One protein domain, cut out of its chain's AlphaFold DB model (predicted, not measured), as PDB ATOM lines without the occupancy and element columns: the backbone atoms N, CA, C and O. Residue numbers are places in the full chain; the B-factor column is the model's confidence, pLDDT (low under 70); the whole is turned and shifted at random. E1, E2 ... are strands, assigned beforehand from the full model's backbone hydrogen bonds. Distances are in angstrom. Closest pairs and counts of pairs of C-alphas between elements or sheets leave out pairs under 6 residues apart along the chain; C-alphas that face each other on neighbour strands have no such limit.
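What this domain is: This is residues 346 to 512 of the 918 residues of an uncharacterized protein of Sporocytophaga myxococcoides (UniProt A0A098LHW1). One twisted sheet of thirteen antiparallel strands winds round the long axis of a rod, and in the middle of the rod it rolls up into a loosely closed tube, where E10 comes back near E4 and the first residue of E5. E1, E2, E3 and the ends of E5 and E6 at residues 401 and 406 make one end of the rod; E11 and the far part of E13 make the other. The printed part has 167 residues with no named helix, E1 to E13 follow in order along it, and the class is all strand. The sheet is branched, with three neighbours each for E5, E9 and E12. The whole is loose, with a radius of gyration of the C-alphas of 19.0 A and spans of 73 by 26 by 21 A.

How they stand to each other: E1, residues 346 to 352, and E2, residues 355 to 362, form a hairpin with N 348 and O 360 2.9 A apart. E3, residues 369 to 376, is on the other side of E2, with N 359 and O 375 at 2.9 A. Beside E5, residues 387 to 401, E3 and E4, residues 381 to 384, lie on one side, with N 374 and O 396 at 2.8 A and N 382 and O 389 at 2.8 A. E6, residues 406 to 419, is on the other side, with N 390 and O 417 at 2.8 A. E7, residues 428 to 435, follows with N 414 and O 432 at 2.9 A, then E8, residues 438 to 445, with N 431 and O 442 at 2.9 A. E9, residues 453 to 463, has E8 on one side, N 443 and O 459 at 2.8 A, and E10, residues 469 to 474, and E11, residues 477 to 481, on the other, with N 470 and O 462 at 3.5 A and N 454 and O 480 at 2.9 A. E12, residues 488 to 496, has E10 and E11 on one side, N 472 and O 495 at 3.0 A and N 479 and O 488 at 2.8 A, and E13, residues 499 to 511, on the other, N 494 and O 502 at 3.0 A. These N and O pairs are within hydrogen-bond range. E1 to E3, E4 to E10 and E11 to E13 are meanders, each strand the antiparallel neighbour of the one before. The closest C-alphas of E4 and E10, Thr 384 and Leu 469, are 6.4 A apart. E5 and E13 are only just apart, 8.1 A at the closest.

Where its parts are: E1 begins at C-alpha 346 (-53.089, 18.057, -1.154). E5, 32.5 A long, bends by 83 degrees at residue 393, and E6, 33.1 A, by 85 degrees at residue 411. E13, 28.3 A, bends by 93 degrees at residue 508 and ends at C-alpha 511 (-6.940, -16.024, -23.011).

The domain as a whole: The C-alphas farthest apart, of Ser 366 and Lys 512, are 73.3 A apart. The printed part has no cut and no long link. Residues 378 to 379 have pLDDT under 70.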
ATOM      1  N   VAL A 346     -52.957  18.452   0.249       92.88
ATOM      2  CA  VAL A 346     -53.089  18.057  -1.154       92.88
ATOM      3  C   VAL A 346     -52.048  16.980  -1.419       92.88
ATOM      4  O   VAL A 346     -50.866  17.200  -1.145       92.88
ATOM      5  N   ILE A 347     -52.479  15.821  -1.915       92.06
ATOM      6  CA  ILE A 347     -51.597  14.686  -2.203       92.06
ATOM      7  C   ILE A 347     -51.665  14.384  -3.697       92.06
ATOM      8  O   ILE A 347     -52.693  13.924  -4.185       92.06
ATOM      9  N   ILE A 348     -50.556  14.595  -4.401       93.50
ATOM     10  CA  ILE A 348     -50.404  14.214  -5.810       93.50
ATOM     11  C   ILE A 348     -49.564  12.946  -5.863       93.50
ATOM     12  O   ILE A 348     -48.476  12.895  -5.285       93.50
ATOM     13  N   GLN A 349     -50.063  11.917  -6.536       92.94
ATOM     14  CA  GLN A 349     -49.374  10.645  -6.715       92.94
ATOM     15  C   GLN A 349     -49.088  10.408  -8.192       92.94
ATOM     16  O   GLN A 349     -49.936  10.663  -9.040       92.94
ATOM     17  N   LEU A 350     -47.901   9.880  -8.489       92.00
ATOM     18  CA  LEU A 350     -47.640   9.254  -9.778       92.00
ATOM     19  C   LEU A 350     -47.874   7.756  -9.639       92.00
ATOM     20  O   LEU A 350     -47.255   7.102  -8.791       92.00
ATOM     21  N   LYS A 351     -48.747   7.204 -10.472       89.56
ATOM     22  CA  LYS A 351     -49.150   5.806 -10.446       89.56
ATOM     23  C   LYS A 351     -48.959   5.173 -11.813       89.56
ATOM     24  O   LYS A 351     -49.553   5.584 -12.801       89.56
ATOM     25  N   LYS A 352     -48.136   4.128 -11.851       87.81
ATOM     26  CA  LYS A 352     -47.852   3.362 -13.062       87.81
ATOM     27  C   LYS A 352     -48.331   1.932 -12.867       87.81
ATOM     28  O   LYS A 352     -47.870   1.226 -11.968       87.81
ATOM     29  N   ASN A 353     -49.269   1.507 -13.710       82.94
ATOM     30  CA  ASN A 353     -50.056   0.291 -13.500       82.94
ATOM     31  C   ASN A 353     -50.779   0.350 -12.134       82.94
ATOM     32  O   ASN A 353     -51.564   1.259 -11.882       82.94
ATOM     33  N   THR A 354     -50.503  -0.587 -11.226       83.19
ATOM     34  CA  THR A 354     -51.073  -0.618  -9.869       83.19
ATOM     35  C   THR A 354     -50.180   0.038  -8.813       83.19
ATOM     36  O   THR A 354     -50.597   0.170  -7.664       83.19
ATOM     37  N   SER A 355     -48.956   0.431  -9.172       85.75
ATOM     38  CA  SER A 355     -47.934   0.889  -8.229       85.75
ATOM     39  C   SER A 355     -47.873   2.414  -8.178       85.75
ATOM     40  O   SER A 355     -47.660   3.062  -9.201       85.75
ATOM     41  N   VAL A 356     -47.991   2.991  -6.980       90.81
ATOM     42  CA  VAL A 356     -47.655   4.403  -6.740       90.81
ATOM     43  C   VAL A 356     -46.136   4.519  -6.682       90.81
ATOM     44  O   VAL A 356     -45.515   3.975  -5.772       90.81
ATOM     45  N   ILE A 357     -45.543   5.190  -7.665       90.88
ATOM     46  CA  ILE A 357     -44.088   5.310  -7.822       90.88
ATOM     47  C   ILE A 357     -43.532   6.571  -7.149       90.88
ATOM     48  O   ILE A 357     -42.376   6.586  -6.726       90.88
ATOM     49  N   ALA A 358     -44.359   7.607  -6.993       92.69
ATOM     50  CA  ALA A 358     -43.982   8.853  -6.341       92.69
ATOM     51  C   ALA A 358     -45.176   9.551  -5.695       92.69
ATOM     52  O   ALA A 358     -46.318   9.352  -6.106       92.69
ATOM     53  N   GLU A 359     -44.902  10.386  -4.699       93.56
ATOM     54  CA  GLU A 359     -45.901  11.186  -3.999       93.56
ATOM     55  C   GLU A 359     -45.341  12.568  -3.659       93.56
ATOM     56  O   GLU A 359     -44.185  12.708  -3.258       93.56
ATOM     57  N   ALA A 360     -46.186  13.583  -3.787       94.19
ATOM     58  CA  ALA A 360     -45.952  14.936  -3.316       94.19
ATOM     59  C   ALA A 360     -47.086  15.336  -2.376       94.19
ATOM     60  O   ALA A 360     -48.249  15.004  -2.618       94.19
ATOM     61  N   LYS A 361     -46.751  16.065  -1.311       92.56
ATOM     62  CA  LYS A 361     -47.729  16.633  -0.380       92.56
ATOM     63  C   LYS A 361     -47.506  18.126  -0.227       92.56
ATOM     64  O   LYS A 361     -46.363  18.558  -0.103       92.56
ATOM     65  N   GLY A 362     -48.586  18.894  -0.174       92.94
ATOM     66  CA  GLY A 362     -48.506  20.327   0.077       92.94
ATOM     67  C   GLY A 362     -49.861  20.979   0.327       92.94
ATOM     68  O   GLY A 362     -50.833  20.317   0.694       92.94
ATOM     69  N   SER A 363     -49.893  22.292   0.139       93.56
ATOM     70  CA  SER A 363     -51.072  23.147   0.295       93.56
ATOM     71  C   SER A 363     -51.194  24.047  -0.930       93.56
ATOM     72  O   SER A 363     -50.177  24.351  -1.561       93.56
ATOM     73  N   LEU A 364     -52.412  24.473  -1.257       94.50
ATOM     74  CA  LEU A 364     -52.633  25.402  -2.365       94.50
ATOM     75  C   LEU A 364     -52.290  26.838  -1.959       94.50
ATOM     76  O   LEU A 364     -52.434  27.229  -0.798       94.50
ATOM     77  N   THR A 365     -51.840  27.634  -2.926       94.56
ATOM     78  CA  THR A 365     -51.833  29.096  -2.808       94.56
ATOM     79  C   THR A 365     -53.263  29.634  -2.893       94.56
ATOM     80  O   THR A 365     -54.180  28.917  -3.292       94.56
ATOM     81  N   SER A 366     -53.474  30.917  -2.583       90.62
ATOM     82  CA  SER A 366     -54.784  31.560  -2.781       90.62
ATOM     83  C   SER A 366     -55.285  31.447  -4.224       90.62
ATOM     84  O   SER A 366     -56.476  31.269  -4.441       90.62
ATOM     85  N   LYS A 367     -54.371  31.438  -5.203       90.00
ATOM     86  CA  LYS A 367     -54.672  31.268  -6.633       90.00
ATOM     87  C   LYS A 367     -54.922  29.819  -7.063       90.00
ATOM     88  O   LYS A 367     -55.217  29.593  -8.227       90.00
ATOM     89  N   GLY A 368     -54.803  28.845  -6.160       90.44
ATOM     90  CA  GLY A 368     -55.014  27.434  -6.490       90.44
ATOM     91  C   GLY A 368     -53.791  26.715  -7.066       90.44
ATOM     92  O   GLY A 368     -53.937  25.626  -7.616       90.44
ATOM     93  N   ASP A 369     -52.590  27.280  -6.910       93.19
ATOM     94  CA  ASP A 369     -51.349  26.627  -7.337       93.19
ATOM     95  C   ASP A 369     -50.798  25.724  -6.227       93.19
ATOM     96  O   ASP A 369     -50.655  26.150  -5.078       93.19
ATOM     97  N   LEU A 370     -50.380  24.508  -6.569       94.69
ATOM     98  CA  LEU A 370     -49.557  23.655  -5.714       94.69
ATOM     99  C   LEU A 370     -48.118  23.662  -6.222       94.69
ATOM    100  O   LEU A 370     -47.830  23.105  -7.278       94.69
ATOM    101  N   ASN A 371     -47.198  24.216  -5.438       94.00
ATOM    102  CA  ASN A 371     -45.764  24.057  -5.672       94.00
ATOM    103  C   ASN A 371     -45.239  22.950  -4.760       94.00
ATOM    104  O   ASN A 371     -45.194  23.129  -3.542       94.00
ATOM    105  N   ALA A 372     -44.853  21.812  -5.332       94.06
ATOM    106  CA  ALA A 372     -44.385  20.669  -4.559       94.06
ATOM    107  C   ALA A 372     -43.267  19.900  -5.278       94.06
ATOM    108  O   ALA A 372     -42.949  20.143  -6.443       94.06
ATOM    109  N   GLU A 373     -42.644  18.979  -4.545       94.38
ATOM    110  CA  GLU A 373     -41.629  18.060  -5.055       94.38
ATOM    111  C   GLU A 373     -42.163  16.629  -4.926       94.38
ATOM    112  O   GLU A 373     -42.531  16.193  -3.835       94.38
ATOM    113  N   LEU A 374     -42.234  15.912  -6.049       93.06
ATOM    114  CA  LEU A 374     -42.534  14.484  -6.089       93.06
ATOM    115  C   LEU A 374     -41.335  13.706  -5.569       93.06
ATOM    116  O   LEU A 374     -40.233  13.822  -6.108       93.06
ATOM    117  N   ILE A 375     -41.573  12.889  -4.547       92.94
ATOM    118  CA  ILE A 375     -40.563  12.045  -3.914       92.94
ATOM    119  C   ILE A 375     -40.946  10.580  -4.119       92.94
ATOM    120  O   ILE A 375     -42.115  10.209  -3.996       92.94
ATOM    121  N   ALA A 376     -39.965   9.733  -4.437       91.00
ATOM    122  CA  ALA A 376     -40.184   8.296  -4.614       91.00
ATOM    123  C   ALA A 376     -40.820   7.659  -3.363       91.00
ATOM    124  O   ALA A 376     -40.344   7.862  -2.242       91.00
ATOM    125  N   LYS A 377     -41.870   6.848  -3.552       79.25
ATOM    126  CA  LYS A 377     -42.600   6.194  -2.454       79.25
ATOM    127  C   LYS A 377     -42.376   4.684  -2.482       79.25
ATOM    128  O   LYS A 377     -42.990   3.981  -3.277       79.25
ATOM    129  N   ASN A 378     -41.531   4.186  -1.571       68.56
ATOM    130  CA  ASN A 378     -41.027   2.801  -1.541       68.56
ATOM    131  C   ASN A 378     -40.333   2.400  -2.867       68.56
ATOM    132  O   ASN A 378     -40.433   3.098  -3.868       68.56
ATOM    133  N   SER A 379     -39.587   1.291  -2.911       66.38
ATOM    134  CA  SER A 379     -39.004   0.776  -4.172       66.38
ATOM    135  C   SER A 379     -40.084   0.168  -5.082       66.38
ATOM    136  O   SER A 379     -40.052  -1.024  -5.396       66.38
ATOM    137  N   ALA A 380     -41.080   0.971  -5.452       71.31
ATOM    138  CA  ALA A 380     -42.205   0.580  -6.276       71.31
ATOM    139  C   ALA A 380     -41.692   0.042  -7.615       71.31
ATOM    140  O   ALA A 380     -40.982   0.730  -8.352       71.31
ATOM    141  N   SER A 381     -42.026  -1.218  -7.889       81.44
ATOM    142  CA  SER A 381     -41.678  -1.885  -9.139       81.44
ATOM    143  C   SER A 381     -42.823  -1.735 -10.136       81.44
ATOM    144  O   SER A 381     -44.000  -1.794  -9.761       81.44
ATOM    145  N   PHE A 382     -42.480  -1.522 -11.400       87.12
ATOM    146  CA  PHE A 382     -43.418  -1.361 -12.503       87.12
ATOM    147  C   PHE A 382     -42.824  -1.940 -13.790       87.12
ATOM    148  O   PHE A 382     -41.608  -1.985 -13.968       87.12
ATOM    149  N   SER A 383     -43.694  -2.381 -14.699       84.19
ATOM    150  CA  SER A 383     -43.280  -2.768 -16.046       84.19
ATOM    151  C   SER A 383     -43.423  -1.589 -17.000       84.19
ATOM    152  O   SER A 383     -44.366  -0.798 -16.891       84.19
ATOM    153  N   THR A 384     -42.480  -1.460 -17.926       82.81
ATOM    154  CA  THR A 384     -42.447  -0.389 -18.917       82.81
ATOM    155  C   THR A 384     -41.853  -0.900 -20.223       82.81
ATOM    156  O   THR A 384     -40.699  -1.303 -20.257       82.81
ATOM    157  N   LYS A 385     -42.657  -0.976 -21.293       82.44
ATOM    158  CA  LYS A 385     -42.238  -1.458 -22.630       82.44
ATOM    159  C   LYS A 385     -41.376  -2.742 -22.598       82.44
ATOM    160  O   LYS A 385     -40.413  -2.857 -23.336       82.44
ATOM    161  N   GLY A 386     -41.696  -3.713 -21.738       82.56
ATOM    162  CA  GLY A 386     -40.945  -4.977 -21.612       82.56
ATOM    163  C   GLY A 386     -39.775  -4.958 -20.618       82.56
ATOM    164  O   GLY A 386     -39.210  -6.010 -20.333       82.56
ATOM    165  N   PHE A 387     -39.441  -3.805 -20.041       86.94
ATOM    166  CA  PHE A 387     -38.492  -3.677 -18.938       86.94
ATOM    167  C   PHE A 387     -39.188  -3.821 -17.582       86.94
ATOM    168  O   PHE A 387     -40.278  -3.281 -17.379       86.94
ATOM    169  N   ASN A 388     -38.519  -4.477 -16.633       89.88
ATOM    170  CA  ASN A 388     -38.925  -4.521 -15.229       89.88
ATOM    171  C   ASN A 388     -38.100  -3.497 -14.445       89.88
ATOM    172  O   ASN A 388     -36.895  -3.669 -14.256       89.88
ATOM    173  N   ALA A 389     -38.744  -2.406 -14.030       90.94
ATOM    174  CA  ALA A 389     -38.102  -1.225 -13.465       90.94
ATOM    175  C   ALA A 389     -38.558  -0.960 -12.024       90.94
ATOM    176  O   ALA A 389     -39.667  -1.311 -11.629       90.94
ATOM    177  N   SER A 390     -37.705  -0.315 -11.232       90.50
ATOM    178  CA  SER A 390     -38.028   0.151  -9.880       90.50
ATOM    179  C   SER A 390     -37.406   1.517  -9.619       90.50
ATOM    180  O   SER A 390     -36.216   1.709  -9.875       90.50
ATOM    181  N   ILE A 391     -38.187   2.469  -9.105       90.75
ATOM    182  CA  ILE A 391     -37.653   3.788  -8.738       90.75
ATOM    183  C   ILE A 391     -36.891   3.663  -7.416       90.75
ATOM    184  O   ILE A 391     -37.445   3.233  -6.402       90.75
ATOM    185  N   LYS A 392     -35.604   4.020  -7.431       90.38
ATOM    186  CA  LYS A 392     -34.735   4.066  -6.246       90.38
ATOM    187  C   LYS A 392     -34.729   5.439  -5.607       90.38
ATOM    188  O   LYS A 392     -34.807   5.539  -4.385       90.38
ATOM    189  N   LYS A 393     -34.670   6.480  -6.432       91.00
ATOM    190  CA  LYS A 393     -34.771   7.876  -6.009       91.00
ATOM    191  C   LYS A 393     -35.567   8.646  -7.048       91.00
ATOM    192  O   LYS A 393     -35.470   8.359  -8.235       91.00
ATOM    193  N   LEU A 394     -36.344   9.611  -6.587       92.06
ATOM    194  CA  LEU A 394     -36.990  10.605  -7.429       92.06
ATOM    195  C   LEU A 394     -37.116  11.879  -6.609       92.06
ATOM    196  O   LEU A 394     -37.559  11.816  -5.458       92.06
ATOM    197  N   ARG A 395     -36.729  12.996  -7.214       92.38
ATOM    198  CA  ARG A 395     -37.040  14.350  -6.773       92.38
ATOM    199  C   ARG A 395     -37.417  15.147  -8.000       92.38
ATOM    200  O   ARG A 395     -36.561  15.421  -8.834       92.38
ATOM    201  N   TRP A 396     -38.688  15.499  -8.127       91.75
ATOM    202  CA  TRP A 396     -39.151  16.240  -9.292       91.75
ATOM    203  C   TRP A 396     -40.073  17.371  -8.890       91.75
ATOM    204  O   TRP A 396     -41.156  17.155  -8.345       91.75
ATOM    205  N   LYS A 397     -39.614  18.597  -9.125       92.88
ATOM    206  CA  LYS A 397     -40.375  19.796  -8.796       92.88
ATOM    207  C   LYS A 397     -41.428  20.038  -9.862       92.88
ATOM    208  O   LYS A 397     -41.145  19.948 -11.053       92.88
ATOM    209  N   PHE A 398     -42.623  20.409  -9.429       93.44
ATOM    210  CA  PHE A 398     -43.706  20.776 -10.327       93.44
ATOM    211  C   PHE A 398     -44.562  21.886  -9.719       93.44
ATOM    212  O   PHE A 398     -44.542  22.134  -8.507       93.44
ATOM    213  N   THR A 399     -45.309  22.551 -10.591       94.06
ATOM    214  CA  THR A 399     -46.415  23.428 -10.223       94.06
ATOM    215  C   THR A 399     -47.683  22.848 -10.834       94.06
ATOM    216  O   THR A 399     -47.765  22.730 -12.052       94.06
ATOM    217  N   TRP A 400     -48.651  22.466 -10.006       94.00
ATOM    218  CA  TRP A 400     -49.982  22.084 -10.478       94.00
ATOM    219  C   TRP A 400     -50.935  23.255 -10.322       94.00
ATOM    220  O   TRP A 400     -51.008  23.830  -9.232       94.00
ATOM    221  N   LYS A 401     -51.649  23.587 -11.394       91.88
ATOM    222  CA  LYS A 401     -52.674  24.626 -11.392       91.88
ATOM    223  C   LYS A 401     -54.056  24.000 -11.510       91.88
ATOM    224  O   LYS A 401     -54.325  23.220 -12.426       91.88
ATOM    225  N   ILE A 402     -54.930  24.326 -10.566       89.75
ATOM    226  CA  ILE A 402     -56.254  23.707 -10.449       89.75
ATOM    227  C   ILE A 402     -57.265  24.187 -11.512       89.75
ATOM    228  O   ILE A 402     -58.187  23.444 -11.847       89.75
ATOM    229  N   ASP A 403     -57.109  25.400 -12.043       83.25
ATOM    230  CA  ASP A 403     -57.992  26.022 -13.043       83.25
ATOM    231  C   ASP A 403     -57.886  25.368 -14.429       83.25
ATOM    232  O   ASP A 403     -58.900  25.042 -15.051       83.25
ATOM    233  N   GLU A 404     -56.653  25.149 -14.884       83.94
ATOM    234  CA  GLU A 404     -56.307  24.517 -16.161       83.94
ATOM    235  C   GLU A 404     -56.236  22.986 -16.034       83.94
ATOM    236  O   GLU A 404     -56.238  22.277 -17.041       83.94
ATOM    237  N   ASN A 405     -56.188  22.471 -14.798       88.12
ATOM    238  CA  ASN A 405     -55.794  21.098 -14.487       88.12
ATOM    239  C   ASN A 405     -54.481  20.711 -15.200       88.12
ATOM    240  O   ASN A 405     -54.366  19.637 -15.791       88.12
ATOM    241  N   ASP A 406     -53.499  21.612 -15.150       88.88
ATOM    242  CA  ASP A 406     -52.207  21.451 -15.816       88.88
ATOM    243  C   ASP A 406     -51.083  21.241 -14.795       88.88
ATOM    244  O   ASP A 406     -51.055  21.857 -13.721       88.88
ATOM    245  N   ILE A 407     -50.151  20.348 -15.128       89.69
ATOM    246  CA  ILE A 407     -48.966  20.056 -14.320       89.69
ATOM    247  C   ILE A 407     -47.742  20.535 -15.092       89.69
ATOM    248  O   ILE A 407     -47.275  19.895 -16.031       89.69
ATOM    249  N   VAL A 408     -47.171  21.643 -14.625       89.44
ATOM    250  CA  VAL A 408     -45.941  22.201 -15.181       89.44
ATOM    251  C   VAL A 408     -44.752  21.637 -14.414       89.44
ATOM    252  O   VAL A 408     -44.437  22.067 -13.297       89.44
ATOM    253  N   PHE A 409     -44.083  20.660 -15.018       87.75
ATOM    254  CA  PHE A 409     -42.846  20.098 -14.492       87.75
ATOM    255  C   PHE A 409     -41.683  21.092 -14.612       87.75
ATOM    256  O   PHE A 409     -41.615  21.903 -15.535       87.75
ATOM    257  N   LYS A 410     -40.766  21.043 -13.645       88.69
ATOM    258  CA  LYS A 410     -39.516  21.819 -13.600       88.69
ATOM    259  C   LYS A 410     -38.334  20.843 -13.555       88.69
ATOM    260  O   LYS A 410     -38.473  19.685 -13.947       88.69
ATOM    261  N   ASP A 411     -37.184  21.301 -13.072       87.31
ATOM    262  CA  ASP A 411     -36.003  20.455 -12.928       87.31
ATOM    263  C   ASP A 411     -36.220  19.335 -11.901       87.31
ATOM    264  O   ASP A 411     -36.805  19.533 -10.824       87.31
ATOM    265  N   GLY A 412     -35.719  18.152 -12.238       90.44
ATOM    266  CA  GLY A 412     -35.793  16.966 -11.400       90.44
ATOM    267  C   GLY A 412     -34.723  15.932 -11.725       90.44
ATOM    268  O   GLY A 412     -34.024  16.004 -12.735       90.44
ATOM    269  N   GLU A 413     -34.608  14.950 -10.842       92.81
ATOM    270  CA  GLU A 413     -33.713  13.809 -10.985       92.81
ATOM    271  C   GLU A 413     -34.412  12.517 -10.553       92.81
ATOM    272  O   GLU A 413     -35.169  12.490  -9.576       92.81
ATOM    273  N   ALA A 414     -34.139  11.429 -11.269       92.00
ATOM    274  CA  ALA A 414     -34.592  10.092 -10.912       92.00
ATOM    275  C   ALA A 414     -33.464   9.067 -11.050       92.00
ATOM    276  O   ALA A 414     -32.613   9.167 -11.925       92.00
ATOM    277  N   GLU A 415     -33.494   8.040 -10.211       92.94
ATOM    278  CA  GLU A 415     -32.622   6.870 -10.287       92.94
ATOM    279  C   GLU A 415     -33.524   5.637 -10.424       92.94
ATOM    280  O   GLU A 415     -34.306   5.329  -9.516       92.94
ATOM    281  N   ILE A 416     -33.452   4.945 -11.561       92.12
ATOM    282  CA  ILE A 416     -34.313   3.806 -11.908       92.12
ATOM    283  C   ILE A 416     -33.454   2.548 -12.013       92.12
ATOM    284  O   ILE A 416     -32.545   2.481 -12.829       92.12
ATOM    285  N   ALA A 417     -33.754   1.512 -11.234       92.31
ATOM    286  CA  ALA A 417     -33.095   0.216 -11.361       92.31
ATOM    287  C   ALA A 417     -33.916  -0.723 -12.254       92.31
ATOM    288  O   ALA A 417     -35.084  -0.990 -11.961       92.31
ATOM    289  N   ILE A 418     -33.291  -1.248 -13.305       92.62
ATOM    290  CA  ILE A 418     -33.861  -2.198 -14.263       92.62
ATOM    291  C   ILE A 418     -33.299  -3.586 -13.981       92.62
ATOM    292  O   ILE A 418     -32.081  -3.768 -13.903       92.62
ATOM    293  N   LYS A 419     -34.184  -4.574 -13.869       90.50
ATOM    294  CA  LYS A 419     -33.851  -5.979 -13.615       90.50
ATOM    295  C   LYS A 419     -34.443  -6.882 -14.692       90.50
ATOM    296  O   LYS A 419     -35.245  -6.445 -15.509       90.50
ATOM    297  N   GLU A 420     -34.026  -8.148 -14.667       90.31
ATOM    298  CA  GLU A 420     -34.598  -9.222 -15.496       90.31
ATOM    299  C   GLU A 420     -34.515  -8.958 -17.010       90.31
ATOM    300  O   GLU A 420     -35.354  -9.408 -17.787       90.31
ATOM    301  N   ILE A 421     -33.468  -8.251 -17.446       92.81
ATOM    302  CA  ILE A 421     -33.199  -8.029 -18.867       92.81
ATOM    303  C   ILE A 421     -32.846  -9.376 -19.512       92.81
ATOM    304  O   ILE A 421     -31.850 -10.016 -19.149       92.81
ATOM    305  N   LYS A 422     -33.646  -9.811 -20.489       92.12
ATOM    306  CA  LYS A 422     -33.467 -11.097 -21.176       92.12
ATOM    307  C   LYS A 422     -32.084 -11.189 -21.831       92.12
ATOM    308  O   LYS A 422     -31.578 -10.210 -22.381       92.12
ATOM    309  N   ASN A 423     -31.498 -12.389 -21.789       90.62
ATOM    310  CA  ASN A 423     -30.139 -12.712 -22.256       90.62
ATOM    311  C   ASN A 423     -29.001 -12.003 -21.497       90.62
ATOM    312  O   ASN A 423     -27.860 -11.973 -21.956       90.62
ATOM    313  N   THR A 424     -29.287 -11.475 -20.306       93.75
ATOM    314  CA  THR A 424     -28.286 -10.895 -19.404       93.75
ATOM    315  C   THR A 424     -28.513 -11.365 -17.966       93.75
ATOM    316  O   THR A 424     -29.520 -12.001 -17.652       93.75
ATOM    317  N   LYS A 425     -27.565 -11.075 -17.076       92.69
ATOM    318  CA  LYS A 425     -27.702 -11.245 -15.625       92.69
ATOM    319  C   LYS A 425     -27.324  -9.942 -14.929       92.69
ATOM    320  O   LYS A 425     -26.398  -9.269 -15.368       92.69
ATOM    321  N   GLY A 426     -27.992  -9.630 -13.822       90.31
ATOM    322  CA  GLY A 426     -27.725  -8.432 -13.027       90.31
ATOM    323  C   GLY A 426     -28.740  -7.318 -13.255       90.31
ATOM    324  O   GLY A 426     -29.870  -7.569 -13.675       90.31
ATOM    325  N   GLU A 427     -28.340  -6.094 -12.924       91.38
ATOM    326  CA  GLU A 427     -29.191  -4.905 -12.979       91.38
ATOM    327  C   GLU A 427     -28.483  -3.743 -13.682       91.38
ATOM    328  O   GLU A 427     -27.249  -3.658 -13.688       91.38
ATOM    329  N   VAL A 428     -29.282  -2.856 -14.273       94.00
ATOM    330  CA  VAL A 428     -28.838  -1.595 -14.880       94.00
ATOM    331  C   VAL A 428     -29.476  -0.454 -14.107       94.00
ATOM    332  O   VAL A 428     -30.690  -0.450 -13.914       94.00
ATOM    333  N   THR A 429     -28.677   0.520 -13.688       94.31
ATOM    334  CA  THR A 429     -29.191   1.747 -13.070       94.31
ATOM    335  C   THR A 429     -29.300   2.817 -14.142       94.31
ATOM    336  O   THR A 429     -28.335   3.053 -14.853       94.31
ATOM    337  N   VAL A 430     -30.446   3.468 -14.276       94.06
ATOM    338  CA  VAL A 430     -30.650   4.598 -15.180       94.06
ATOM    339  C   VAL A 430     -30.822   5.852 -14.346       94.06
ATOM    340  O   VAL A 430     -31.810   5.986 -13.624       94.06
ATOM    341  N   ASP A 431     -29.864   6.761 -14.470       93.94
ATOM    342  CA  ASP A 431     -29.977   8.102 -13.911       93.94
ATOM    343  C   ASP A 431     -30.690   8.974 -14.936       93.94
ATOM    344  O   ASP A 431     -30.256   9.060 -16.085       93.94
ATOM    345  N   VAL A 432     -31.792   9.595 -14.544       92.19
ATOM    346  CA  VAL A 432     -32.611  10.445 -15.404       92.19
ATOM    347  C   VAL A 432     -32.512  11.871 -14.896       92.19
ATOM    348  O   VAL A 432     -32.828  12.137 -13.737       92.19
ATOM    349  N   SER A 433     -32.091  12.780 -15.767       90.31
ATOM    350  CA  SER A 433     -32.205  14.217 -15.540       90.31
ATOM    351  C   SER A 433     -33.448  14.724 -16.260       90.31
ATOM    352  O   SER A 433     -33.651  14.427 -17.436       90.31
ATOM    353  N   MET A 434     -34.301  15.447 -15.543       87.44
ATOM    354  CA  MET A 434     -35.551  16.004 -16.054       87.44
ATOM    355  C   MET A 434     -35.422  17.521 -16.116       87.44
ATOM    356  O   MET A 434     -35.058  18.141 -15.118       87.44
ATOM    357  N   ASN A 435     -35.741  18.110 -17.266       84.56
ATOM    358  CA  ASN A 435     -35.823  19.553 -17.472       84.56
ATOM    359  C   ASN A 435     -37.163  19.867 -18.149       84.56
ATOM    360  O   ASN A 435     -37.349  19.659 -19.352       84.56
ATOM    361  N   GLY A 436     -38.137  20.296 -17.346       80.31
ATOM    362  CA  GLY A 436     -39.517  20.424 -17.800       80.31
ATOM    363  C   GLY A 436     -40.090  19.068 -18.217       80.31
ATOM    364  O   GLY A 436     -40.067  18.119 -17.435       80.31
ATOM    365  N   ASN A 437     -40.565  18.971 -19.463       73.19
ATOM    366  CA  ASN A 437     -41.101  17.729 -20.038       73.19
ATOM    367  C   ASN A 437     -40.043  16.893 -20.782       73.19
ATOM    368  O   ASN A 437     -40.360  15.813 -21.284       73.19
ATOM    369  N   ALA A 438     -38.802  17.383 -20.886       76.00
ATOM    370  CA  ALA A 438     -37.695  16.634 -21.467       76.00
ATOM    371  C   ALA A 438     -36.994  15.817 -20.377       76.00
ATOM    372  O   ALA A 438     -36.665  16.340 -19.312       76.00
ATOM    373  N   ALA A 439     -36.748  14.538 -20.652       82.31
ATOM    374  CA  ALA A 439     -36.015  13.652 -19.765       82.31
ATOM    375  C   ALA A 439     -34.871  12.979 -20.534       82.31
ATOM    376  O   ALA A 439     -35.068  12.326 -21.560       82.31
ATOM    377  N   GLU A 440     -33.655  13.161 -20.033       84.62
ATOM    378  CA  GLU A 440     -32.447  12.542 -20.566       84.62
ATOM    379  C   GLU A 440     -31.985  11.457 -19.599       84.62
ATOM    380  O   GLU A 440     -31.700  11.718 -18.429       84.62
ATOM    381  N   GLY A 441     -31.927  10.217 -20.081       89.38
ATOM    382  CA  GLY A 441     -31.482   9.080 -19.292       89.38
ATOM    383  C   GLY A 441     -30.035   8.706 -19.589       89.38
ATOM    384  O   GLY A 441     -29.583   8.712 -20.734       89.38
ATOM    385  N   THR A 442     -29.311   8.295 -18.555       92.69
ATOM    386  CA  THR A 442     -27.994   7.667 -18.648       92.69
ATOM    387  C   THR A 442     -28.041   6.310 -17.956       92.69
ATOM    388  O   THR A 442     -28.076   6.217 -16.732       92.69
ATOM    389  N   ALA A 443     -28.021   5.239 -18.745       92.62
ATOM    390  CA  ALA A 443     -27.924   3.870 -18.264       92.62
ATOM    391  C   ALA A 443     -26.481   3.548 -17.860       92.62
ATOM    392  O   ALA A 443     -25.574   3.588 -18.687       92.62
ATOM    393  N   LYS A 444     -26.269   3.212 -16.590       93.75
ATOM    394  CA  LYS A 444     -25.001   2.822 -15.974       93.75
ATOM    395  C   LYS A 444     -24.929   1.307 -15.814       93.75
ATOM    396  O   LYS A 444     -25.789   0.681 -15.190       93.75
ATOM    397  N   PHE A 445     -23.853   0.729 -16.328       92.12
ATOM    398  CA  PHE A 445     -23.556  -0.696 -16.236       92.12
ATOM    399  C   PHE A 445     -22.466  -0.894 -15.186       92.12
ATOM    400  O   PHE A 445     -21.316  -0.520 -15.400       92.12
ATOM    401  N   SER A 446     -22.835  -1.428 -14.027       83.25
ATOM    402  CA  SER A 446     -21.895  -1.795 -12.956       83.25
ATOM    403  C   SER A 446     -21.980  -3.283 -12.610       83.25
ATOM    404  O   SER A 446     -20.959  -3.913 -12.325       83.25
ATOM    405  N   ASN A 447     -23.188  -3.849 -12.700       86.94
ATOM    406  CA  ASN A 447     -23.509  -5.224 -12.318       86.94
ATOM    407  C   ASN A 447     -24.060  -6.068 -13.479       86.94
ATOM    408  O   ASN A 447     -24.444  -7.216 -13.263       86.94
ATOM    409  N   LEU A 448     -24.119  -5.521 -14.698       94.81
ATOM    410  CA  LEU A 448     -24.669  -6.227 -15.852       94.81
ATOM    411  C   LEU A 448     -23.647  -7.217 -16.426       94.81
ATOM    412  O   LEU A 448     -22.494  -6.868 -16.682       94.81
ATOM    413  N   ILE A 449     -24.093  -8.446 -16.667       94.81
ATOM    414  CA  ILE A 449     -23.315  -9.516 -17.286       94.81
ATOM    415  C   ILE A 449     -24.046  -9.993 -18.541       94.81
ATOM    416  O   ILE A 449     -25.189 -10.442 -18.461       94.81
ATOM    417  N   ALA A 450     -23.374  -9.962 -19.689       94.50
ATOM    418  CA  ALA A 450     -23.846 -10.575 -20.932       94.50
ATOM    419  C   ALA A 450     -22.741 -11.461 -21.509       94.50
ATOM    420  O   ALA A 450     -21.573 -11.080 -21.467       94.50
ATOM    421  N   PHE A 451     -23.084 -12.654 -22.006       92.19
ATOM    422  CA  PHE A 451     -22.106 -13.634 -22.514       92.19
ATOM    423  C   PHE A 451     -20.947 -13.931 -21.534       92.19
ATOM    424  O   PHE A 451     -19.807 -14.131 -21.937       92.19
ATOM    425  N   GLY A 452     -21.221 -13.905 -20.222       92.94
ATOM    426  CA  GLY A 452     -20.204 -14.073 -19.170       92.94
ATOM    427  C   GLY A 452     -19.263 -12.874 -18.985       92.94
ATOM    428  O   GLY A 452     -18.393 -12.898 -18.116       92.94
ATOM    429  N   CYS A 453     -19.419 -11.811 -19.774       94.31
ATOM    430  CA  CYS A 453     -18.647 -10.584 -19.652       94.31
ATOM    431  C   CYS A 453     -19.333  -9.607 -18.700       94.31
ATOM    432  O   CYS A 453     -20.489  -9.244 -18.917       94.31
ATOM    433  N   LYS A 454     -18.603  -9.131 -17.687       95.44
ATOM    434  CA  LYS A 454     -19.027  -7.996 -16.862       95.44
ATOM    435  C   LYS A 454     -18.908  -6.719 -17.689       95.44
ATOM    436  O   LYS A 454     -17.833  -6.452 -18.228       95.44
ATOM    437  N   ILE A 455     -20.001  -5.972 -17.802       95.38
ATOM    438  CA  ILE A 455     -20.097  -4.743 -18.594       95.38
ATOM    439  C   ILE A 455     -19.937  -3.539 -17.665       95.38
ATOM    440  O   ILE A 455     -20.589  -3.461 -16.625       95.38
ATOM    441  N   GLU A 456     -19.077  -2.605 -18.061       94.06
ATOM    442  CA  GLU A 456     -18.752  -1.393 -17.315       94.06
ATOM    443  C   GLU A 456     -18.814  -0.158 -18.222       94.06
ATOM    444  O   GLU A 456     -18.255  -0.136 -19.320       94.06
ATOM    445  N   GLY A 457     -19.476   0.897 -17.752       93.31
ATOM    446  CA  GLY A 457     -19.590   2.168 -18.468       93.31
ATOM    447  C   GLY A 457     -20.996   2.742 -18.392       93.31
ATOM    448  O   GLY A 457     -21.801   2.337 -17.552       93.31
ATOM    449  N   SER A 458     -21.295   3.681 -19.282       94.12
ATOM    450  CA  SER A 458     -22.612   4.297 -19.370       94.12
ATOM    451  C   SER A 458     -23.012   4.577 -20.811       94.12
ATOM    452  O   SER A 458     -22.160   4.918 -21.630       94.12
ATOM    453  N   LEU A 459     -24.303   4.462 -21.101       94.00
ATOM    454  CA  LEU A 459     -24.905   4.790 -22.390       94.00
ATOM    455  C   LEU A 459     -26.093   5.723 -22.189       94.00
ATOM    456  O   LEU A 459     -26.817   5.608 -21.203       94.00
ATOM    457  N   SER A 460     -26.307   6.622 -23.141       87.12
ATOM    458  CA  SER A 460     -27.517   7.436 -23.180       87.12
ATOM    459  C   SER A 460     -28.739   6.559 -23.457       87.12
ATOM    460  O   SER A 460     -28.664   5.535 -24.140       87.12
ATOM    461  N   THR A 461     -29.880   6.953 -22.913       89.50
ATOM    462  CA  THR A 461     -31.167   6.292 -23.121       89.50
ATOM    463  C   THR A 461     -32.281   7.333 -23.127       89.50
ATOM    464  O   THR A 461     -32.142   8.420 -22.561       89.50
ATOM    465  N   THR A 462     -33.379   7.020 -23.808       79.88
ATOM    466  CA  THR A 462     -34.557   7.884 -23.876       79.88
ATOM    467  C   THR A 462     -35.578   7.412 -22.851       79.88
ATOM    468  O   THR A 462     -35.997   6.250 -22.852       79.88
ATOM    469  N   VAL A 463     -35.947   8.327 -21.958       87.31
ATOM    470  CA  VAL A 463     -36.994   8.143 -20.956       87.31
ATOM    471  C   VAL A 463     -37.970   9.294 -21.136       87.31
ATOM    472  O   VAL A 463     -37.528  10.431 -21.226       87.31
ATOM    473  N   ASP A 464     -39.268   9.027 -21.237       86.56
ATOM    474  CA  ASP A 464     -40.267  10.101 -21.254       86.56
ATOM    475  C   ASP A 464     -40.704  10.511 -19.835       86.56
ATOM    476  O   ASP A 464     -40.326   9.895 -18.834       86.56
ATOM    477  N   TYR A 465     -41.523  11.560 -19.741       82.38
ATOM    478  CA  TYR A 465     -42.046  12.076 -18.470       82.38
ATOM    479  C   TYR A 465     -42.971  11.079 -17.738       82.38
ATOM    480  O   TYR A 465     -43.234  11.236 -16.547       82.38
ATOM    481  N   GLU A 466     -43.426  10.020 -18.414       87.31
ATOM    482  CA  GLU A 466     -44.188   8.916 -17.825       87.31
ATOM    483  C   GLU A 466     -43.294   7.738 -17.407       87.31
ATOM    484  O   GLU A 466     -43.796   6.678 -17.015       87.31
ATOM    485  N   PHE A 467     -41.967   7.889 -17.466       87.75
ATOM    486  CA  PHE A 467     -40.977   6.846 -17.185       87.75
ATOM    487  C   PHE A 467     -41.053   5.654 -18.157       87.75
ATOM    488  O   PHE A 467     -40.894   4.488 -17.757       87.75
ATOM    489  N   ASN A 468     -41.384   5.891 -19.427       88.25
ATOM    490  CA  ASN A 468     -41.263   4.892 -20.483       88.25
ATOM    491  C   ASN A 468     -39.830   4.833 -21.003       88.25
ATOM    492  O   ASN A 468     -39.306   5.819 -21.500       88.25
ATOM    493  N   LEU A 469     -39.206   3.660 -20.880       88.38
ATOM    494  CA  LEU A 469     -37.857   3.399 -21.372       88.38
ATOM    495  C   LEU A 469     -37.956   2.660 -22.707       88.38
ATOM    496  O   LEU A 469     -38.472   1.542 -22.751       88.38
ATOM    497  N   HIS A 470     -37.471   3.270 -23.784       82.56
ATOM    498  CA  HIS A 470     -37.622   2.707 -25.130       82.56
ATOM    499  C   HIS A 470     -36.453   1.804 -25.527       82.56
ATOM    500  O   HIS A 470     -36.642   0.654 -25.928       82.56
ATOM    501  N   GLU A 471     -35.236   2.323 -25.404       90.81
ATOM    502  CA  GLU A 471     -34.018   1.662 -25.862       90.81
ATOM    503  C   GLU A 471     -32.827   2.126 -25.023       90.81
ATOM    504  O   GLU A 471     -32.701   3.307 -24.687       90.81
ATOM    505  N   ILE A 472     -31.931   1.194 -24.707       92.69
ATOM    506  CA  ILE A 472     -30.589   1.513 -24.221       92.69
ATOM    507  C   ILE A 472     -29.618   1.121 -25.325       92.69
ATOM    508  O   ILE A 472     -29.447  -0.072 -25.594       92.69
ATOM    509  N   SER A 473     -28.982   2.102 -25.961       93.75
ATOM    510  CA  SER A 473     -28.059   1.825 -27.053       93.75
ATOM    511  C   SER A 473     -26.869   2.760 -27.133       93.75
ATOM    512  O   SER A 473     -26.867   3.887 -26.644       93.75
ATOM    513  N   GLY A 474     -25.809   2.243 -27.746       93.81
ATOM    514  CA  GLY A 474     -24.628   3.013 -28.089       93.81
ATOM    515  C   GLY A 474     -23.386   2.144 -28.188       93.81
ATOM    516  O   GLY A 474     -23.448   0.960 -28.520       93.81
ATOM    517  N   SER A 475     -22.235   2.761 -27.954       94.44
ATOM    518  CA  SER A 475     -20.913   2.167 -28.160       94.44
ATOM    519  C   SER A 475     -19.927   2.677 -27.107       94.44
ATOM    520  O   SER A 475     -20.280   3.522 -26.286       94.44
ATOM    521  N   LYS A 476     -18.685   2.184 -27.141       92.06
ATOM    522  CA  LYS A 476     -17.572   2.638 -26.287       92.06
ATOM    523  C   LYS A 476     -17.728   2.329 -24.793       92.06
ATOM    524  O   LYS A 476     -17.129   2.993 -23.950       92.06
ATOM    525  N   ILE A 477     -18.498   1.296 -24.455       94.50
ATOM    526  CA  ILE A 477     -18.523   0.723 -23.101       94.50
ATOM    527  C   ILE A 477     -17.535  -0.439 -22.999       94.50
ATOM    528  O   ILE A 477     -17.208  -1.078 -23.998       94.50
ATOM    529  N   LYS A 478     -17.031  -0.716 -21.800       94.06
ATOM    530  CA  LYS A 478     -16.039  -1.768 -21.568       94.06
ATOM    531  C   LYS A 478     -16.724  -3.064 -21.164       94.06
ATOM    532  O   LYS A 478     -17.758  -3.060 -20.505       94.06
ATOM    533  N   ALA A 479     -16.113  -4.181 -21.518       95.19
ATOM    534  CA  ALA A 479     -16.510  -5.491 -21.046       95.19
ATOM    535  C   ALA A 479     -15.287  -6.344 -20.722       95.19
ATOM    536  O   ALA A 479     -14.238  -6.234 -21.361       95.19
ATOM    537  N   LYS A 480     -15.410  -7.205 -19.713       94.12
ATOM    538  CA  LYS A 480     -14.367  -8.167 -19.352       94.12
ATOM    539  C   LYS A 480     -14.983  -9.519 -19.018       94.12
ATOM    540  O   LYS A 480     -15.807  -9.623 -18.113       94.12
ATOM    541  N   HIS A 481     -14.564 -10.557 -19.737       94.56
ATOM    542  CA  HIS A 481     -14.831 -11.942 -19.352       94.56
ATOM    543  C   HIS A 481     -13.862 -12.365 -18.242       94.56
ATOM    544  O   HIS A 481     -12.703 -11.954 -18.264       94.56
ATOM    545  N   GLN A 482     -14.304 -13.210 -17.306       92.56
ATOM    546  CA  GLN A 482     -13.460 -13.683 -16.195       92.56
ATOM    547  C   GLN A 482     -12.172 -14.378 -16.665       92.56
ATOM    548  O   GLN A 482     -11.129 -14.250 -16.033       92.56
ATOM    549  N   ASP A 483     -12.240 -15.060 -17.809       93.19
ATOM    550  CA  ASP A 483     -11.103 -15.794 -18.364       93.19
ATOM    551  C   ASP A 483     -10.191 -14.956 -19.276       93.19
ATOM    552  O   ASP A 483      -9.145 -15.437 -19.719       93.19
ATOM    553  N   PHE A 484     -10.587 -13.726 -19.612       93.69
ATOM    554  CA  PHE A 484      -9.750 -12.831 -20.409       93.69
ATOM    555  C   PHE A 484      -8.850 -12.007 -19.494       93.69
ATOM    556  O   PHE A 484      -9.300 -11.406 -18.517       93.69
ATOM    557  N   GLU A 485      -7.562 -11.933 -19.835       93.19
ATOM    558  CA  GLU A 485      -6.592 -11.155 -19.055       93.19
ATOM    559  C   GLU A 485      -6.947  -9.657 -19.073       93.19
ATOM    560  O   GLU A 485      -6.938  -8.990 -18.034       93.19
ATOM    561  N   ASN A 486      -7.348  -9.151 -20.246       92.19
ATOM    562  CA  ASN A 486      -7.613  -7.736 -20.500       92.19
ATOM    563  C   ASN A 486      -9.100  -7.473 -20.808       92.19
ATOM    564  O   ASN A 486      -9.747  -8.320 -21.431       92.19
ATOM    565  N   PRO A 487      -9.644  -6.303 -20.419       93.56
ATOM    566  CA  PRO A 487     -10.948  -5.846 -20.890       93.56
ATOM    567  C   PRO A 487     -10.899  -5.459 -22.376       93.56
ATOM    568  O   PRO A 487      -9.835  -5.150 -22.917       93.56
ATOM    569  N   PHE A 488     -12.061  -5.417 -23.020       94.38
ATOM    570  CA  PHE A 488     -12.245  -4.947 -24.393       94.38
ATOM    571  C   PHE A 488     -13.392  -3.938 -24.480       94.38
ATOM    572  O   PHE A 488     -14.211  -3.824 -23.569       94.38
ATOM    573  N   GLU A 489     -13.434  -3.181 -25.572       95.38
ATOM    574  CA  GLU A 489     -14.473  -2.182 -25.822       95.38
ATOM    575  C   GLU A 489     -15.578  -2.764 -26.709       95.38
ATOM    576  O   GLU A 489     -15.305  -3.347 -27.758       95.38
ATOM    577  N   ILE A 490     -16.828  -2.587 -26.295       95.81
ATOM    578  CA  ILE A 490     -18.015  -2.928 -27.071       95.81
ATOM    579  C   ILE A 490     -18.245  -1.825 -28.113       95.81
ATOM    580  O   ILE A 490     -18.461  -0.655 -27.791       95.81
ATOM    581  N   SER A 491     -18.212  -2.225 -29.379       95.38
ATOM    582  CA  SER A 491     -18.439  -1.362 -30.541       95.38
ATOM    583  C   SER A 491     -19.913  -1.052 -30.801       95.38
ATOM    584  O   SER A 491     -20.208   0.007 -31.342       95.38
ATOM    585  N   GLU A 492     -20.827  -1.939 -30.406       96.50
ATOM    586  CA  GLU A 492     -22.272  -1.702 -30.465       96.50
ATOM    587  C   GLU A 492     -22.977  -2.538 -29.394       96.50
ATOM    588  O   GLU A 492     -22.718  -3.736 -29.251       96.50
ATOM    589  N   PHE A 493     -23.865  -1.898 -28.640       96.38
ATOM    590  CA  PHE A 493     -24.671  -2.512 -27.596       96.38
ATOM    591  C   PHE A 493     -26.103  -2.004 -27.714       96.38
ATOM    592  O   PHE A 493     -26.300  -0.791 -27.804       96.38
ATOM    593  N   LYS A 494     -27.089  -2.907 -27.718       95.94
ATOM    594  CA  LYS A 494     -28.511  -2.536 -27.777       95.94
ATOM    595  C   LYS A 494     -29.371  -3.421 -26.893       95.94
ATOM    596  O   LYS A 494     -29.393  -4.640 -27.067       95.94
ATOM    597  N   ILE A 495     -30.147  -2.796 -26.014       93.88
ATOM    598  CA  ILE A 495     -31.244  -3.422 -25.280       93.88
ATOM    599  C   ILE A 495     -32.539  -2.744 -25.715       93.88
ATOM    600  O   ILE A 495     -32.704  -1.539 -25.527       93.88
ATOM    601  N   ILE A 496     -33.450  -3.527 -26.286       92.56
ATOM    602  CA  ILE A 496     -34.744  -3.056 -26.787       92.56
ATOM    603  C   ILE A 496     -35.821  -3.927 -26.154       92.56
ATOM    604  O   ILE A 496     -35.686  -5.149 -26.109       92.56
ATOM    605  N   ASN A 497     -36.884  -3.300 -25.658       89.56
ATOM    606  CA  ASN A 497     -38.016  -3.971 -25.021       89.56
ATOM    607  C   ASN A 497     -37.630  -4.989 -23.922       89.56
ATOM    608  O   ASN A 497     -38.177  -6.092 -23.865       89.56
ATOM    609  N   GLY A 498     -36.649  -4.651 -23.077       90.19
ATOM    610  CA  GLY A 498     -36.174  -5.531 -22.002       90.19
ATOM    611  C   GLY A 498     -35.291  -6.703 -22.439       90.19
ATOM    612  O   GLY A 498     -35.057  -7.611 -21.643       90.19
ATOM    613  N   GLU A 499     -34.778  -6.714 -23.671       93.38
ATOM    614  CA  GLU A 499     -33.949  -7.803 -24.194       93.38
ATOM    615  C   GLU A 499     -32.685  -7.295 -24.893       93.38
ATOM    616  O   GLU A 499     -32.727  -6.334 -25.663       93.38
ATOM    617  N   LEU A 500     -31.551  -7.962 -24.649       95.06
ATOM    618  CA  LEU A 500     -30.314  -7.714 -25.390       95.06
ATOM    619  C   LEU A 500     -30.482  -8.156 -26.850       95.06
ATOM    620  O   LEU A 500     -30.621  -9.348 -27.135       95.06
ATOM    621  N   THR A 501     -30.435  -7.195 -27.772       95.88
ATOM    622  CA  THR A 501     -30.630  -7.432 -29.210       95.88
ATOM    623  C   THR A 501     -29.331  -7.416 -30.002       95.88
ATOM    624  O   THR A 501     -29.210  -8.177 -30.960       95.88
ATOM    625  N   ILE A 502     -28.355  -6.591 -29.600       97.00
ATOM    626  CA  ILE A 502     -27.031  -6.522 -30.229       97.00
ATOM    627  C   ILE A 502     -25.939  -6.452 -29.164       97.00
ATOM    628  O   ILE A 502     -26.008  -5.644 -28.236       97.00
ATOM    629  N   PHE A 503     -24.905  -7.273 -29.343       97.12
ATOM    630  CA  PHE A 503     -23.640  -7.194 -28.614       97.12
ATOM    631  C   PHE A 503     -22.501  -7.379 -29.614       97.12
ATOM    632  O   PHE A 503     -22.351  -8.461 -30.181       97.12
ATOM    633  N   SER A 504     -21.708  -6.337 -29.854       97.00
ATOM    634  CA  SER A 504     -20.644  -6.364 -30.860       97.00
ATOM    635  C   SER A 504     -19.341  -5.789 -30.335       97.00
ATOM    636  O   SER A 504     -19.330  -4.680 -29.799       97.00
ATOM    637  N   PHE A 505     -18.218  -6.456 -30.575       96.00
ATOM    638  CA  PHE A 505     -16.895  -5.895 -30.320       96.00
ATOM    639  C   PHE A 505     -15.868  -6.274 -31.390       96.00
ATOM    640  O   PHE A 505     -16.012  -7.240 -32.142       96.00
ATOM    641  N   LYS A 506     -14.794  -5.486 -31.425       94.06
ATOM    642  CA  LYS A 506     -13.571  -5.741 -32.186       94.06
ATOM    643  C   LYS A 506     -12.381  -5.312 -31.336       94.06
ATOM    644  O   LYS A 506     -12.484  -4.347 -30.583       94.06
ATOM    645  N   GLY A 507     -11.255  -6.003 -31.448       92.31
ATOM    646  CA  GLY A 507     -10.058  -5.662 -30.685       92.31
ATOM    647  C   GLY A 507      -9.239  -6.871 -30.266       92.31
ATOM    648  O   GLY A 507      -9.434  -7.982 -30.753       92.31
ATOM    649  N   LYS A 508      -8.285  -6.634 -29.365       93.19
ATOM    650  CA  LYS A 508      -7.356  -7.658 -28.889       93.19
ATOM    651  C   LYS A 508      -7.774  -8.161 -27.513       93.19
ATOM    652  O   LYS A 508      -7.846  -7.369 -26.578       93.19
ATOM    653  N   VAL A 509      -7.992  -9.465 -27.377       93.88
ATOM    654  CA  VAL A 509      -8.208 -10.128 -26.082       93.88
ATOM    655  C   VAL A 509      -7.214 -11.266 -25.919       93.88
ATOM    656  O   VAL A 509      -6.777 -11.866 -26.894       93.88
ATOM    657  N   LYS A 510      -6.817 -11.558 -24.684       93.06
ATOM    658  CA  LYS A 510      -5.864 -12.629 -24.387       93.06
ATOM    659  C   LYS A 510      -6.506 -13.627 -23.438       93.06
ATOM    660  O   LYS A 510      -7.004 -13.234 -22.386       93.06
ATOM    661  N   TYR A 511      -6.481 -14.898 -23.820       91.94
ATOM    662  CA  TYR A 511      -6.940 -16.024 -23.011       91.94
ATOM    663  C   TYR A 511      -5.779 -17.004 -22.868       91.94
ATOM    664  O   TYR A 511      -5.342 -17.629 -23.840       91.94
ATOM    665  N   LYS A 512      -5.250 -17.134 -21.649       89.38
ATOM    666  CA  LYS A 512      -4.071 -17.964 -21.358       89.38
ATOM    667  C   LYS A 512      -2.904 -17.620 -22.308       89.38
ATOM    668  O   LYS A 512      -2.414 -16.499 -22.323       89.38
TER     669      LYS A 512